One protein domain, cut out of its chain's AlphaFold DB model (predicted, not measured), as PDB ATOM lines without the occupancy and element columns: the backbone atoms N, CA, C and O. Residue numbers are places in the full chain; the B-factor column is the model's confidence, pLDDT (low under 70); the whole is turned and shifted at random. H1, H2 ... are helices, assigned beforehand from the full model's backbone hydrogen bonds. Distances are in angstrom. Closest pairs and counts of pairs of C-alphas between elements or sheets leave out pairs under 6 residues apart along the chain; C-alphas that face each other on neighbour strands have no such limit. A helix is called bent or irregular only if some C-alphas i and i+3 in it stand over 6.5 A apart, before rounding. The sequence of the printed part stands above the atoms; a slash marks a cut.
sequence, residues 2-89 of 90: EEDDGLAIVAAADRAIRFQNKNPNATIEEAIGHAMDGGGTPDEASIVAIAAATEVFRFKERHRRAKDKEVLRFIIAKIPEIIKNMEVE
ATOM      1  N   GLU A   2     136.440 181.921  88.100       55.59
ATOM      2  CA  GLU A   2     136.127 181.270  86.802       55.59
ATOM      3  C   GLU A   2     137.148 181.477  85.653       55.59
ATOM      4  O   GLU A   2     137.355 180.564  84.853       55.59
ATOM      5  N   GLU A   3     137.796 182.645  85.531       59.34
ATOM      6  CA  GLU A   3     138.781 182.884  84.454       59.34
ATOM      7  C   GLU A   3     140.100 182.116  84.648       59.34
ATOM      8  O   GLU A   3     140.697 181.667  83.664       59.34
ATOM      9  N   ASP A   4     140.536 181.923  85.897       66.62
ATOM     10  CA  ASP A   4     141.796 181.238  86.211       66.62
ATOM     11  C   ASP A   4     141.666 179.719  86.000       66.62
ATOM     12  O   ASP A   4     142.568 179.081  85.444       66.62
ATOM     13  N   ASP A   5     140.498 179.154  86.322       69.50
ATOM     14  CA  ASP A   5     140.196 177.731  86.131       69.50
ATOM     15  C   ASP A   5     140.094 177.372  84.643       69.50
ATOM     16  O   ASP A   5     140.626 176.354  84.190       69.50
ATOM     17  N   GLY A   6     139.493 178.252  83.832       77.56
ATOM     18  CA  GLY A   6     139.430 178.082  82.379       77.56
ATOM     19  C   GLY A   6     140.816 178.042  81.726       77.56
ATOM     20  O   GLY A   6     141.072 177.210  80.846       77.56
ATOM     21  N   LEU A   7     141.742 178.895  82.176       80.50
ATOM     22  CA  LEU A   7     143.118 178.902  81.677       80.50
ATOM     23  C   LEU A   7     143.875 177.628  82.084       80.50
ATOM     24  O   LEU A   7     144.602 177.060  81.262       80.50
ATOM     25  N   ALA A   8     143.671 177.148  83.314       78.81
ATOM     26  CA  ALA A   8     144.242 175.894  83.794       78.81
ATOM     27  C   ALA A   8     143.747 174.684  82.975       78.81
ATOM     28  O   ALA A   8     144.564 173.861  82.549       78.81
ATOM     29  N   ILE A   9     142.446 174.625  82.654       83.69
ATOM     30  CA  ILE A   9     141.848 173.584  81.792       83.69
ATOM     31  C   ILE A   9     142.510 173.567  80.414       83.69
ATOM     32  O   ILE A   9     142.910 172.510  79.918       83.69
ATOM     33  N   VAL A  10     142.650 174.735  79.783       85.94
ATOM     34  CA  VAL A  10     143.253 174.838  78.446       85.94
ATOM     35  C   VAL A  10     144.728 174.433  78.473       85.94
ATOM     36  O   VAL A  10     145.177 173.699  77.589       85.94
ATOM     37  N   ALA A  11     145.482 174.860  79.488       83.94
ATOM     38  CA  ALA A  11     146.887 174.493  79.643       83.94
ATOM     39  C   ALA A  11     147.068 172.980  79.856       83.94
ATOM     40  O   ALA A  11     147.968 172.369  79.269       83.94
ATOM     41  N   ALA A  12     146.198 172.360  80.656       83.50
ATOM     42  CA  ALA A  12     146.191 170.919  80.872       83.50
ATOM     43  C   ALA A  12     145.849 170.147  79.592       83.50
ATOM     44  O   ALA A  12     146.543 169.189  79.240       83.50
ATOM     45  N   ALA A  13     144.844 170.606  78.844       84.62
ATOM     46  CA  ALA A  13     144.473 170.009  77.569       84.62
ATOM     47  C   ALA A  13     145.607 170.088  76.535       84.62
ATOM     48  O   ALA A  13     145.888 169.094  75.866       84.62
ATOM     49  N   ASP A  14     146.311 171.219  76.428       86.38
ATOM     50  CA  ASP A  14     147.478 171.343  75.543       86.38
ATOM     51  C   ASP A  14     148.605 170.373  75.942       86.38
ATOM     52  O   ASP A  14     149.183 169.700  75.084       86.38
ATOM     53  N   ARG A  15     148.884 170.216  77.245       85.44
ATOM     54  CA  ARG A  15     149.852 169.213  77.723       85.44
ATOM     55  C   ARG A  15     149.425 167.792  77.367       85.44
ATOM     56  O   ARG A  15     150.248 167.040  76.847       85.44
ATOM     57  N   ALA A  16     148.158 167.443  77.585       85.25
ATOM     58  CA  ALA A  16     147.610 166.131  77.248       85.25
ATOM     59  C   ALA A  16     147.707 165.846  75.741       85.25
ATOM     60  O   ALA A  16     148.158 164.775  75.334       85.25
ATOM     61  N   ILE A  17     147.385 166.838  74.902       87.12
ATOM     62  CA  ILE A  17     147.535 166.768  73.445       87.12
ATOM     63  C   ILE A  17     148.991 166.489  73.062       87.12
ATOM     64  O   ILE A  17     149.254 165.579  72.271       87.12
ATOM     65  N   ARG A  18     149.945 167.246  73.622       87.25
ATOM     66  CA  ARG A  18     151.379 167.065  73.347       87.25
ATOM     67  C   ARG A  18     151.885 165.708  73.819       87.25
ATOM     68  O   ARG A  18     152.694 165.096  73.122       87.25
ATOM     69  N   PHE A  19     151.427 165.241  74.978       86.38
ATOM     70  CA  PHE A  19     151.787 163.935  75.516       86.38
ATOM     71  C   PHE A  19     151.275 162.807  74.614       86.38
ATOM     72  O   PHE A  19     152.067 161.954  74.224       86.38
ATOM     73  N   GLN A  20     150.012 162.850  74.177       84.25
ATOM     74  CA  GLN A  20     149.456 161.851  73.257       84.25
ATOM     75  C   GLN A  20     150.105 161.902  71.865       84.25
ATOM     76  O   GLN A  20     150.311 160.870  71.238       84.25
ATOM     77  N   ASN A  21     150.493 163.085  71.374       86.31
ATOM     78  CA  ASN A  21     151.226 163.195  70.107       86.31
ATOM     79  C   ASN A  21     152.618 162.541  70.185       86.31
ATOM     80  O   ASN A  21     153.085 161.977  69.198       86.31
ATOM     81  N   LYS A  22     153.279 162.608  71.349       88.25
ATOM     82  CA  LYS A  22     154.557 161.918  71.606       88.25
ATOM     83  C   LYS A  22     154.373 160.429  71.900       88.25
ATOM     84  O   LYS A  22     155.259 159.646  71.576       88.25
ATOM     85  N   ASN A  23     153.230 160.054  72.469       87.19
ATOM     86  CA  ASN A  23     152.881 158.691  72.851       87.19
ATOM     87  C   ASN A  23     151.513 158.308  72.247       87.19
ATOM     88  O   ASN A  23     150.506 158.308  72.955       87.19
ATOM     89  N   PRO A  24     151.435 157.978  70.942       83.56
ATOM     90  CA  PRO A  24     150.155 157.783  70.241       83.56
ATOM     91  C   PRO A  24     149.305 156.622  70.764       83.56
ATOM     92  O   PRO A  24     148.103 156.580  70.513       83.56
ATOM     93  N   ASN A  25     149.941 155.683  71.465       86.31
ATOM     94  CA  ASN A  25     149.303 154.518  72.068       86.31
ATOM     95  C   ASN A  25     149.126 154.666  73.585       86.31
ATOM     96  O   ASN A  25     148.762 153.683  74.223       86.31
ATOM     97  N   ALA A  26     149.419 155.844  74.154       84.62
ATOM     98  CA  ALA A  26     149.259 156.058  75.582       84.62
ATOM     99  C   ALA A  26     147.794 155.912  75.992       84.62
ATOM    100  O   ALA A  26     146.898 156.405  75.296       84.62
ATOM    101  N   THR A  27     147.565 155.267  77.130       84.62
ATOM    102  CA  THR A  27     146.233 155.170  77.724       84.62
ATOM    103  C   THR A  27     145.892 156.432  78.515       84.62
ATOM    104  O   THR A  27     146.745 157.281  78.798       84.62
ATOM    105  N   ILE A  28     144.616 156.565  78.879       82.19
ATOM    106  CA  ILE A  28     144.152 157.649  79.748       82.19
ATOM    107  C   ILE A  28     144.854 157.563  81.108       82.19
ATOM    108  O   ILE A  28     145.302 158.575  81.629       82.19
ATOM    109  N   GLU A  29     145.010 156.361  81.657       80.88
ATOM    110  CA  GLU A  29     145.660 156.112  82.945       80.88
ATOM    111  C   GLU A  29     147.135 156.522  82.932       80.88
ATOM    112  O   GLU A  29     147.603 157.132  83.889       80.88
ATOM    113  N   GLU A  30     147.861 156.256  81.842       81.25
ATOM    114  CA  GLU A  30     149.250 156.706  81.681       81.25
ATOM    115  C   GLU A  30     149.342 158.235  81.604       81.25
ATOM    116  O   GLU A  30     150.249 158.838  82.177       81.25
ATOM    117  N   ALA A  31     148.382 158.880  80.935       76.50
ATOM    118  CA  ALA A  31     148.317 160.334  80.846       76.50
ATOM    119  C   ALA A  31     147.965 160.990  82.191       76.50
ATOM    120  O   ALA A  31     148.567 162.002  82.551       76.50
ATOM    121  N   ILE A  32     147.030 160.402  82.944       76.38
ATOM    122  CA  ILE A  32     146.672 160.833  84.300       76.38
ATOM    123  C   ILE A  32     147.858 160.627  85.240       76.38
ATOM    124  O   ILE A  32     148.237 161.557  85.943       76.38
ATOM    125  N   GLY A  33     148.491 159.452  85.206       74.50
ATOM    126  CA  GLY A  33     149.687 159.160  85.992       74.50
ATOM    127  C   GLY A  33     150.795 160.175  85.725       74.50
ATOM    128  O   GLY A  33     151.344 160.737  86.665       74.50
ATOM    129  N   HIS A  34     151.046 160.507  84.455       74.81
ATOM    130  CA  HIS A  34     152.018 161.535  84.081       74.81
ATOM    131  C   HIS A  34     151.629 162.946  84.555       74.81
ATOM    132  O   HIS A  34     152.501 163.738  84.907       74.81
ATOM    133  N   ALA A  35     150.334 163.272  84.574       67.38
ATOM    134  CA  ALA A  35     149.844 164.540  85.114       67.38
ATOM    135  C   ALA A  35     149.957 164.609  86.649       67.38
ATOM    136  O   ALA A  35     150.142 165.696  87.192       67.38
ATOM    137  N   MET A  36     149.874 163.462  87.331       69.06
ATOM    138  CA  MET A  36     149.910 163.326  88.790       69.06
ATOM    139  C   MET A  36     151.307 163.089  89.380       69.06
ATOM    140  O   MET A  36     151.471 163.206  90.594       69.06
ATOM    141  N   ASP A  37     152.323 162.799  88.562       67.50
ATOM    142  CA  ASP A  37     153.689 162.423  88.989       67.50
ATOM    143  C   ASP A  37     154.481 163.558  89.696       67.50
ATOM    144  O   ASP A  37     155.695 163.494  89.868       67.50
ATOM    145  N   GLY A  38     153.795 164.620  90.135       56.50
ATOM    146  CA  GLY A  38     154.313 165.715  90.962       56.50
ATOM    147  C   GLY A  38     154.361 165.428  92.472       56.50
ATOM    148  O   GLY A  38     154.758 166.308  93.233       56.50
ATOM    149  N   GLY A  39     153.984 164.225  92.923       46.34
ATOM    150  CA  GLY A  39     154.255 163.734  94.285       46.34
ATOM    151  C   GLY A  39     153.430 164.350  95.428       46.34
ATOM    152  O   GLY A  39     153.799 164.176  96.589       46.34
ATOM    153  N   GLY A  40     152.334 165.051  95.133       53.50
ATOM    154  CA  GLY A  40     151.437 165.654  96.129       53.50
ATOM    155  C   GLY A  40     150.005 165.124  96.054       53.50
ATOM    156  O   GLY A  40     149.609 164.505  95.066       53.50
ATOM    157  N   THR A  41     149.211 165.383  97.098       58.44
ATOM    158  CA  THR A  41     147.746 165.253  97.029       58.44
ATOM    159  C   THR A  41     147.245 166.140  95.885       58.44
ATOM    160  O   THR A  41     147.668 167.298  95.844       58.44
ATOM    161  N   PRO A  42     146.391 165.646  94.968       62.03
ATOM    162  CA  PRO A  42     145.848 166.471  93.897       62.03
ATOM    163  C   PRO A  42     145.148 167.679  94.512       62.03
ATOM    164  O   PRO A  42     144.185 167.520  95.263       62.03
ATOM    165  N   ASP A  43     145.664 168.873  94.244       64.94
ATOM    166  CA  ASP A  43     144.915 170.092  94.511       64.94
ATOM    167  C   ASP A  43     143.772 170.221  93.491       64.94
ATOM    168  O   ASP A  43     143.691 169.486  92.503       64.94
ATOM    169  N   GLU A  44     142.853 171.146  93.738       59.69
ATOM    170  CA  GLU A  44     141.694 171.383  92.873       59.69
ATOM    171  C   GLU A  44     142.122 171.662  91.418       59.69
ATOM    172  O   GLU A  44     141.571 171.086  90.481       59.69
ATOM    173  N   ALA A  45     143.213 172.413  91.225       62.03
ATOM    174  CA  ALA A  45     143.821 172.651  89.915       62.03
ATOM    175  C   ALA A  45     144.305 171.356  89.225       62.03
ATOM    176  O   ALA A  45     144.211 171.226  88.000       62.03
ATOM    177  N   SER A  46     144.788 170.372  89.988       69.81
ATOM    178  CA  SER A  46     145.173 169.048  89.489       69.81
ATOM    179  C   SER A  46     143.959 168.218  89.066       69.81
ATOM    180  O   SER A  46     144.016 167.544  88.037       69.81
ATOM    181  N   ILE A  47     142.841 168.294  89.795       73.12
ATOM    182  CA  ILE A  47     141.584 167.603  89.443       73.12
ATOM    183  C   ILE A  47     141.017 168.166  88.133       73.12
ATOM    184  O   ILE A  47     140.711 167.413  87.202       73.12
ATOM    185  N   VAL A  48     140.985 169.495  88.020       73.81
ATOM    186  CA  VAL A  48     140.594 170.232  86.811       73.81
ATOM    187  C   VAL A  48     141.442 169.800  85.607       73.81
ATOM    188  O   VAL A  48     140.927 169.505  84.522       73.81
ATOM    189  N   ALA A  49     142.760 169.710  85.799       73.06
ATOM    190  CA  ALA A  49     143.694 169.299  84.763       73.06
ATOM    191  C   ALA A  49     143.497 167.838  84.316       73.06
ATOM    192  O   ALA A  49     143.578 167.542  83.120       73.06
ATOM    193  N   ILE A  50     143.199 166.931  85.252       82.38
ATOM    194  CA  ILE A  50     142.916 165.512  84.980       82.38
ATOM    195  C   ILE A  50     141.628 165.352  84.166       82.38
ATOM    196  O   ILE A  50     141.605 164.595  83.189       82.38
ATOM    197  N   ALA A  51     140.568 166.078  84.524       83.50
ATOM    198  CA  ALA A  51     139.305 166.050  83.791       83.50
ATOM    199  C   ALA A  51     139.495 166.537  82.343       83.50
ATOM    200  O   ALA A  51     139.068 165.875  81.391       83.50
ATOM    201  N   ALA A  52     140.225 167.642  82.164       84.06
ATOM    202  CA  ALA A  52     140.561 168.184  80.851       84.06
ATOM    203  C   ALA A  52     141.378 167.196  79.999       84.06
ATOM    204  O   ALA A  52     141.053 166.955  78.832       84.06
ATOM    205  N   ALA A  53     142.416 166.590  80.582       84.25
ATOM    206  CA  ALA A  53     143.243 165.593  79.907       84.25
ATOM    207  C   ALA A  53     142.427 164.357  79.498       84.25
ATOM    208  O   ALA A  53     142.551 163.867  78.375       84.25
ATOM    209  N   THR A  54     141.536 163.892  80.370       87.31
ATOM    210  CA  THR A  54     140.657 162.750  80.094       87.31
ATOM    211  C   THR A  54     139.757 163.010  78.885       87.31
ATOM    212  O   THR A  54     139.646 162.167  77.990       87.31
ATOM    213  N   GLU A  55     139.148 164.194  78.806       89.69
ATOM    214  CA  GLU A  55     138.291 164.564  77.678       89.69
ATOM    215  C   GLU A  55     139.079 164.704  76.364       89.69
ATOM    216  O   GLU A  55     138.576 164.305  75.311       89.69
ATOM    217  N   VAL A  56     140.334 165.171  76.410       89.38
ATOM    218  CA  VAL A  56     141.239 165.184  75.243       89.38
ATOM    219  C   VAL A  56     141.435 163.777  74.688       89.38
ATOM    220  O   VAL A  56     141.261 163.553  73.486       89.38
ATOM    221  N   PHE A  57     141.778 162.824  75.555       88.81
ATOM    222  CA  PHE A  57     142.062 161.454  75.142       88.81
ATOM    223  C   PHE A  57     140.818 160.769  74.580       88.81
ATOM    224  O   PHE A  57     140.863 160.253  73.462       88.81
ATOM    225  N   ARG A  58     139.682 160.857  75.284       89.44
ATOM    226  CA  ARG A  58     138.391 160.326  74.811       89.44
ATOM    227  C   ARG A  58     137.995 160.907  73.458       89.44
ATOM    228  O   ARG A  58     137.468 160.200  72.594       89.44
ATOM    229  N   PHE A  59     138.234 162.202  73.254       89.81
ATOM    230  CA  PHE A  59     137.943 162.846  71.984       89.81
ATOM    231  C   PHE A  59     138.833 162.301  70.862       89.81
ATOM    232  O   PHE A  59     138.309 161.937  69.806       89.81
ATOM    233  N   LYS A  60     140.151 162.197  71.085       85.44
ATOM    234  CA  LYS A  60     141.109 161.671  70.096       85.44
ATOM    235  C   LYS A  60     140.920 160.176  69.812       85.44
ATOM    236  O   LYS A  60     141.099 159.764  68.669       85.44
ATOM    237  N   GLU A  61     140.474 159.374  70.779       85.81
ATOM    238  CA  GLU A  61     140.092 157.972  70.547       85.81
ATOM    239  C   GLU A  61     138.939 157.851  69.545       85.81
ATOM    240  O   GLU A  61     139.003 157.052  68.608       85.81
ATOM    241  N   ARG A  62     137.905 158.686  69.711       88.81
ATOM    242  CA  ARG A  62     136.736 158.733  68.818       88.81
ATOM    243  C   ARG A  62     137.048 159.406  67.479       88.81
ATOM    244  O   ARG A  62     136.428 159.085  66.469       88.81
ATOM    245  N   HIS A  63     138.029 160.308  67.458       88.81
ATOM    246  CA  HIS A  63     138.404 161.112  66.297       88.81
ATOM    247  C   HIS A  63     139.913 161.034  66.042       88.81
ATOM    248  O   HIS A  63     140.619 162.038  66.113       88.81
ATOM    249  N   ARG A  64     140.419 159.849  65.672       80.25
ATOM    250  CA  ARG A  64     141.866 159.592  65.474       80.25
ATOM    251  C   ARG A  64     142.583 160.517  64.479       80.25
ATOM    252  O   ARG A  64     143.807 160.528  64.435       80.25
ATOM    253  N   ARG A  65     141.844 161.251  63.643       87.12
ATOM    254  CA  ARG A  65     142.381 162.205  62.652       87.12
ATOM    255  C   ARG A  65     142.132 163.670  63.015       87.12
ATOM    256  O   ARG A  65     142.439 164.540  62.202       87.12
ATOM    257  N   ALA A  66     141.550 163.944  64.181       88.94
ATOM    258  CA  ALA A  66     141.303 165.306  64.620       88.94
ATOM    259  C   ALA A  66     142.621 166.058  64.799       88.94
ATOM    260  O   ALA A  66     143.580 165.553  65.385       88.94
ATOM    261  N   LYS A  67     142.653 167.290  64.304       91.25
ATOM    262  CA  LYS A  67     143.776 168.203  64.497       91.25
ATOM    263  C   LYS A  67     143.734 168.758  65.913       91.25
ATOM    264  O   LYS A  67     142.660 168.998  66.458       91.25
ATOM    265  N   ASP A  68     144.894 169.095  66.461       89.00
ATOM    266  CA  ASP A  68     145.008 169.650  67.817       89.00
ATOM    267  C   ASP A  68     144.109 170.882  68.038       89.00
ATOM    268  O   ASP A  68     143.485 171.027  69.085       89.00
ATOM    269  N   LYS A  69     143.934 171.727  67.010       90.12
ATOM    270  CA  LYS A  69     143.014 172.879  67.053       90.12
ATOM    271  C   LYS A  69     141.542 172.482  67.233       90.12
ATOM    272  O   LYS A  69     140.785 173.234  67.838       90.12
ATOM    273  N   GLU A  70     141.118 171.351  66.676       91.38
ATOM    274  CA  GLU A  70     139.746 170.841  66.815       91.38
ATOM    275  C   GLU A  70     139.518 170.303  68.227       91.38
ATOM    276  O   GLU A  70     138.497 170.605  68.840       91.38
ATOM    277  N   VAL A  71     140.516 169.605  68.769       89.75
ATOM    278  CA  VAL A  71     140.508 169.096  70.145       89.75
ATOM    279  C   VAL A  71     140.452 170.249  71.148       89.75
ATOM    280  O   VAL A  71     139.596 170.258  72.025       89.75
ATOM    281  N   LEU A  72     141.292 171.276  70.985       87.94
ATOM    282  CA  LEU A  72     141.279 172.453  71.862       87.94
ATOM    283  C   LEU A  72     139.950 173.212  71.800       87.94
ATOM    284  O   LEU A  72     139.432 173.620  72.833       87.94
ATOM    285  N   ARG A  73     139.364 173.377  70.607       90.56
ATOM    286  CA  ARG A  73     138.037 174.000  70.463       90.56
ATOM    287  C   ARG A  73     136.952 173.212  71.188       90.56
ATOM    288  O   ARG A  73     136.089 173.822  71.810       90.56
ATOM    289  N   PHE A  74     137.004 171.884  71.109       92.25
ATOM    290  CA  PHE A  74     136.094 171.012  71.843       92.25
ATOM    291  C   PHE A  74     136.237 171.197  73.359       92.25
ATOM    292  O   PHE A  74     135.232 171.394  74.036       92.25
ATOM    293  N   ILE A  75     137.466 171.216  73.880       89.56
ATOM    294  CA  ILE A  75     137.706 171.423  75.314       89.56
ATOM    295  C   ILE A  75     137.226 172.800  75.773       89.56
ATOM    296  O   ILE A  75     136.527 172.881  76.774       89.56
ATOM    297  N   ILE A  76     137.531 173.868  75.028       88.88
ATOM    298  CA  ILE A  76     137.082 175.228  75.370       88.88
ATOM    299  C   ILE A  76     135.555 175.289  75.485       88.88
ATOM    300  O   ILE A  76     135.032 175.875  76.427       88.88
ATOM    301  N   ALA A  77     134.833 174.641  74.567       89.88
ATOM    302  CA  ALA A  77     133.375 174.572  74.622       89.88
ATOM    303  C   ALA A  77     132.850 173.775  75.833       89.88
ATOM    304  O   ALA A  77     131.727 174.010  76.273       89.88
ATOM    305  N   LYS A  78     133.656 172.854  76.374       85.75
ATOM    306  CA  LYS A  78     133.332 172.029  77.543       85.75
ATOM    307  C   LYS A  78     133.753 172.624  78.884       85.75
ATOM    308  O   LYS A  78     133.319 172.095  79.902       85.75
ATOM    309  N   ILE A  79     134.541 173.702  78.916       86.06
ATOM    310  CA  ILE A  79     135.008 174.335  80.165       86.06
ATOM    311  C   ILE A  79     133.871 174.530  81.186       86.06
ATOM    312  O   ILE A  79     134.036 174.068  82.313       86.06
ATOM    313  N   PRO A  80     132.699 175.100  80.828       85.75
ATOM    314  CA  PRO A  80     131.620 175.300  81.799       85.75
ATOM    315  C   PRO A  80     131.068 173.990  82.374       85.75
ATOM    316  O   PRO A  80     130.691 173.930  83.538       85.75
ATOM    317  N   GLU A  81     131.018 172.929  81.564       85.56
ATOM    318  CA  GLU A  81     130.557 171.603  81.991       85.56
ATOM    319  C   GLU A  81     131.580 170.939  82.917       85.56
ATOM    320  O   GLU A  81     131.202 170.359  83.930       85.56
ATOM    321  N   ILE A  82     132.871 171.061  82.590       81.56
ATOM    322  CA  ILE A  82     133.968 170.549  83.415       81.56
ATOM    323  C   ILE A  82     133.927 171.220  84.790       81.56
ATOM    324  O   ILE A  82     133.874 170.506  85.784       81.56
ATOM    325  N   ILE A  83     133.864 172.558  84.840       81.25
ATOM    326  CA  ILE A  83     133.771 173.339  86.089       81.25
ATOM    327  C   ILE A  83     132.550 172.915  86.908       81.25
ATOM    328  O   ILE A  83     132.689 172.510  88.059       81.25
ATOM    329  N   LYS A  84     131.363 172.900  86.293       82.06
ATOM    330  CA  LYS A  84     130.120 172.541  86.985       82.06
ATOM    331  C   LYS A  84     130.139 171.126  87.571       82.06
ATOM    332  O   LYS A  84     129.604 170.907  88.652       82.06
ATOM    333  N   ASN A  85     130.707 170.154  86.859       75.31
ATOM    334  CA  ASN A  85     130.769 168.778  87.352       75.31
ATOM    335  C   ASN A  85     131.687 168.642  88.579       75.31
ATOM    336  O   ASN A  85     131.475 167.735  89.373       75.31
ATOM    337  N   MET A  86     132.652 169.549  88.755       69.56
ATOM    338  CA  MET A  86     133.530 169.573  89.928       69.56
ATOM    339  C   MET A  86     132.855 170.221  91.141       69.56
ATOM    340  O   MET A  86     133.001 169.721  92.250       69.56
ATOM    341  N   GLU A  87     132.038 171.259  90.941       63.94
ATOM    342  CA  GLU A  87     131.279 171.904  92.028       63.94
ATOM    343  C   GLU A  87     130.231 170.985  92.681       63.94
ATOM    344  O   GLU A  87     129.788 171.243  93.795       63.94
ATOM    345  N   VAL A  88     129.798 169.927  91.989       56.47
ATOM    346  CA  VAL A  88     128.811 168.959  92.503       56.47
ATOM    347  C   VAL A  88     129.465 167.855  93.349       56.47
ATOM    348  O   VAL A  88     128.775 167.204  94.132       56.47
ATOM    349  N   GLU A  89     130.775 167.636  93.200       47.41
ATOM    350  CA  GLU A  89     131.537 166.613  93.936       47.41
ATOM    351  C   GLU A  89     132.301 167.171  95.159       47.41
ATOM    352  O   GLU A  89     132.881 166.382  95.909       47.41
TER     353      GLU A  89
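What this domain is: This is residues 2 to 89 of the 90 residues of an uncharacterized protein of Candidatus Pacearchaeota archaeon RBG_13_36_9 (UniProt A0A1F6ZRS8). Two long helices, H1 and H3, cross in the core; short H2 packs on H3 at one side, and bent H4 covers the other. The printed part has 88 residues with four named helices in chain order, all helix. It is compact, radius of gyration of the C-alphas 12.3 A, spanning 32 by 30 by 19 A.

How they stand to each other: Start at H1, residues 2 to 22; it touches H3, residues 44 to 62, at a steep tilt of 47 degrees, closest C-alphas Ala 12 and Ala 49, 4.9 A. H2, residues 28 to 36, forms a hairpin with H3, closest C-alphas Ile 32 and Ile 50, 6.0 A. H4, residues 68 to 87, assigned as one helix by its hydrogen bonds, is bent: C-alphas 77 and 80 are 7.4 A apart. Arm H4a, residues 68 to 77, touches H1, closest C-alphas Ile 17 and Asp 68, 6.8 A; H2 is apart from H4a. Arm H4b, residues 80 to 87, touches H3 through residues 48 to 52 of H3 alone, closest C-alphas Ala 51 and Ile 82, 7.0 A. Every O i to N i+4 pair is within hydrogen-bond range in H1, H2, H3, H4a and H4b.

Where its parts are: Find C-alpha 2 at (136.127, 181.270, 86.802); H1 runs 30.7 A from there. H3 runs 27.6 A; H4b ends at C-alpha 87, (131.279, 171.904, 92.028).

The domain as a whole: The printed part has no cut and no long link. Look for pLDDT under 70 at residues 2 to 5, 35 to 46 and 86 to 89.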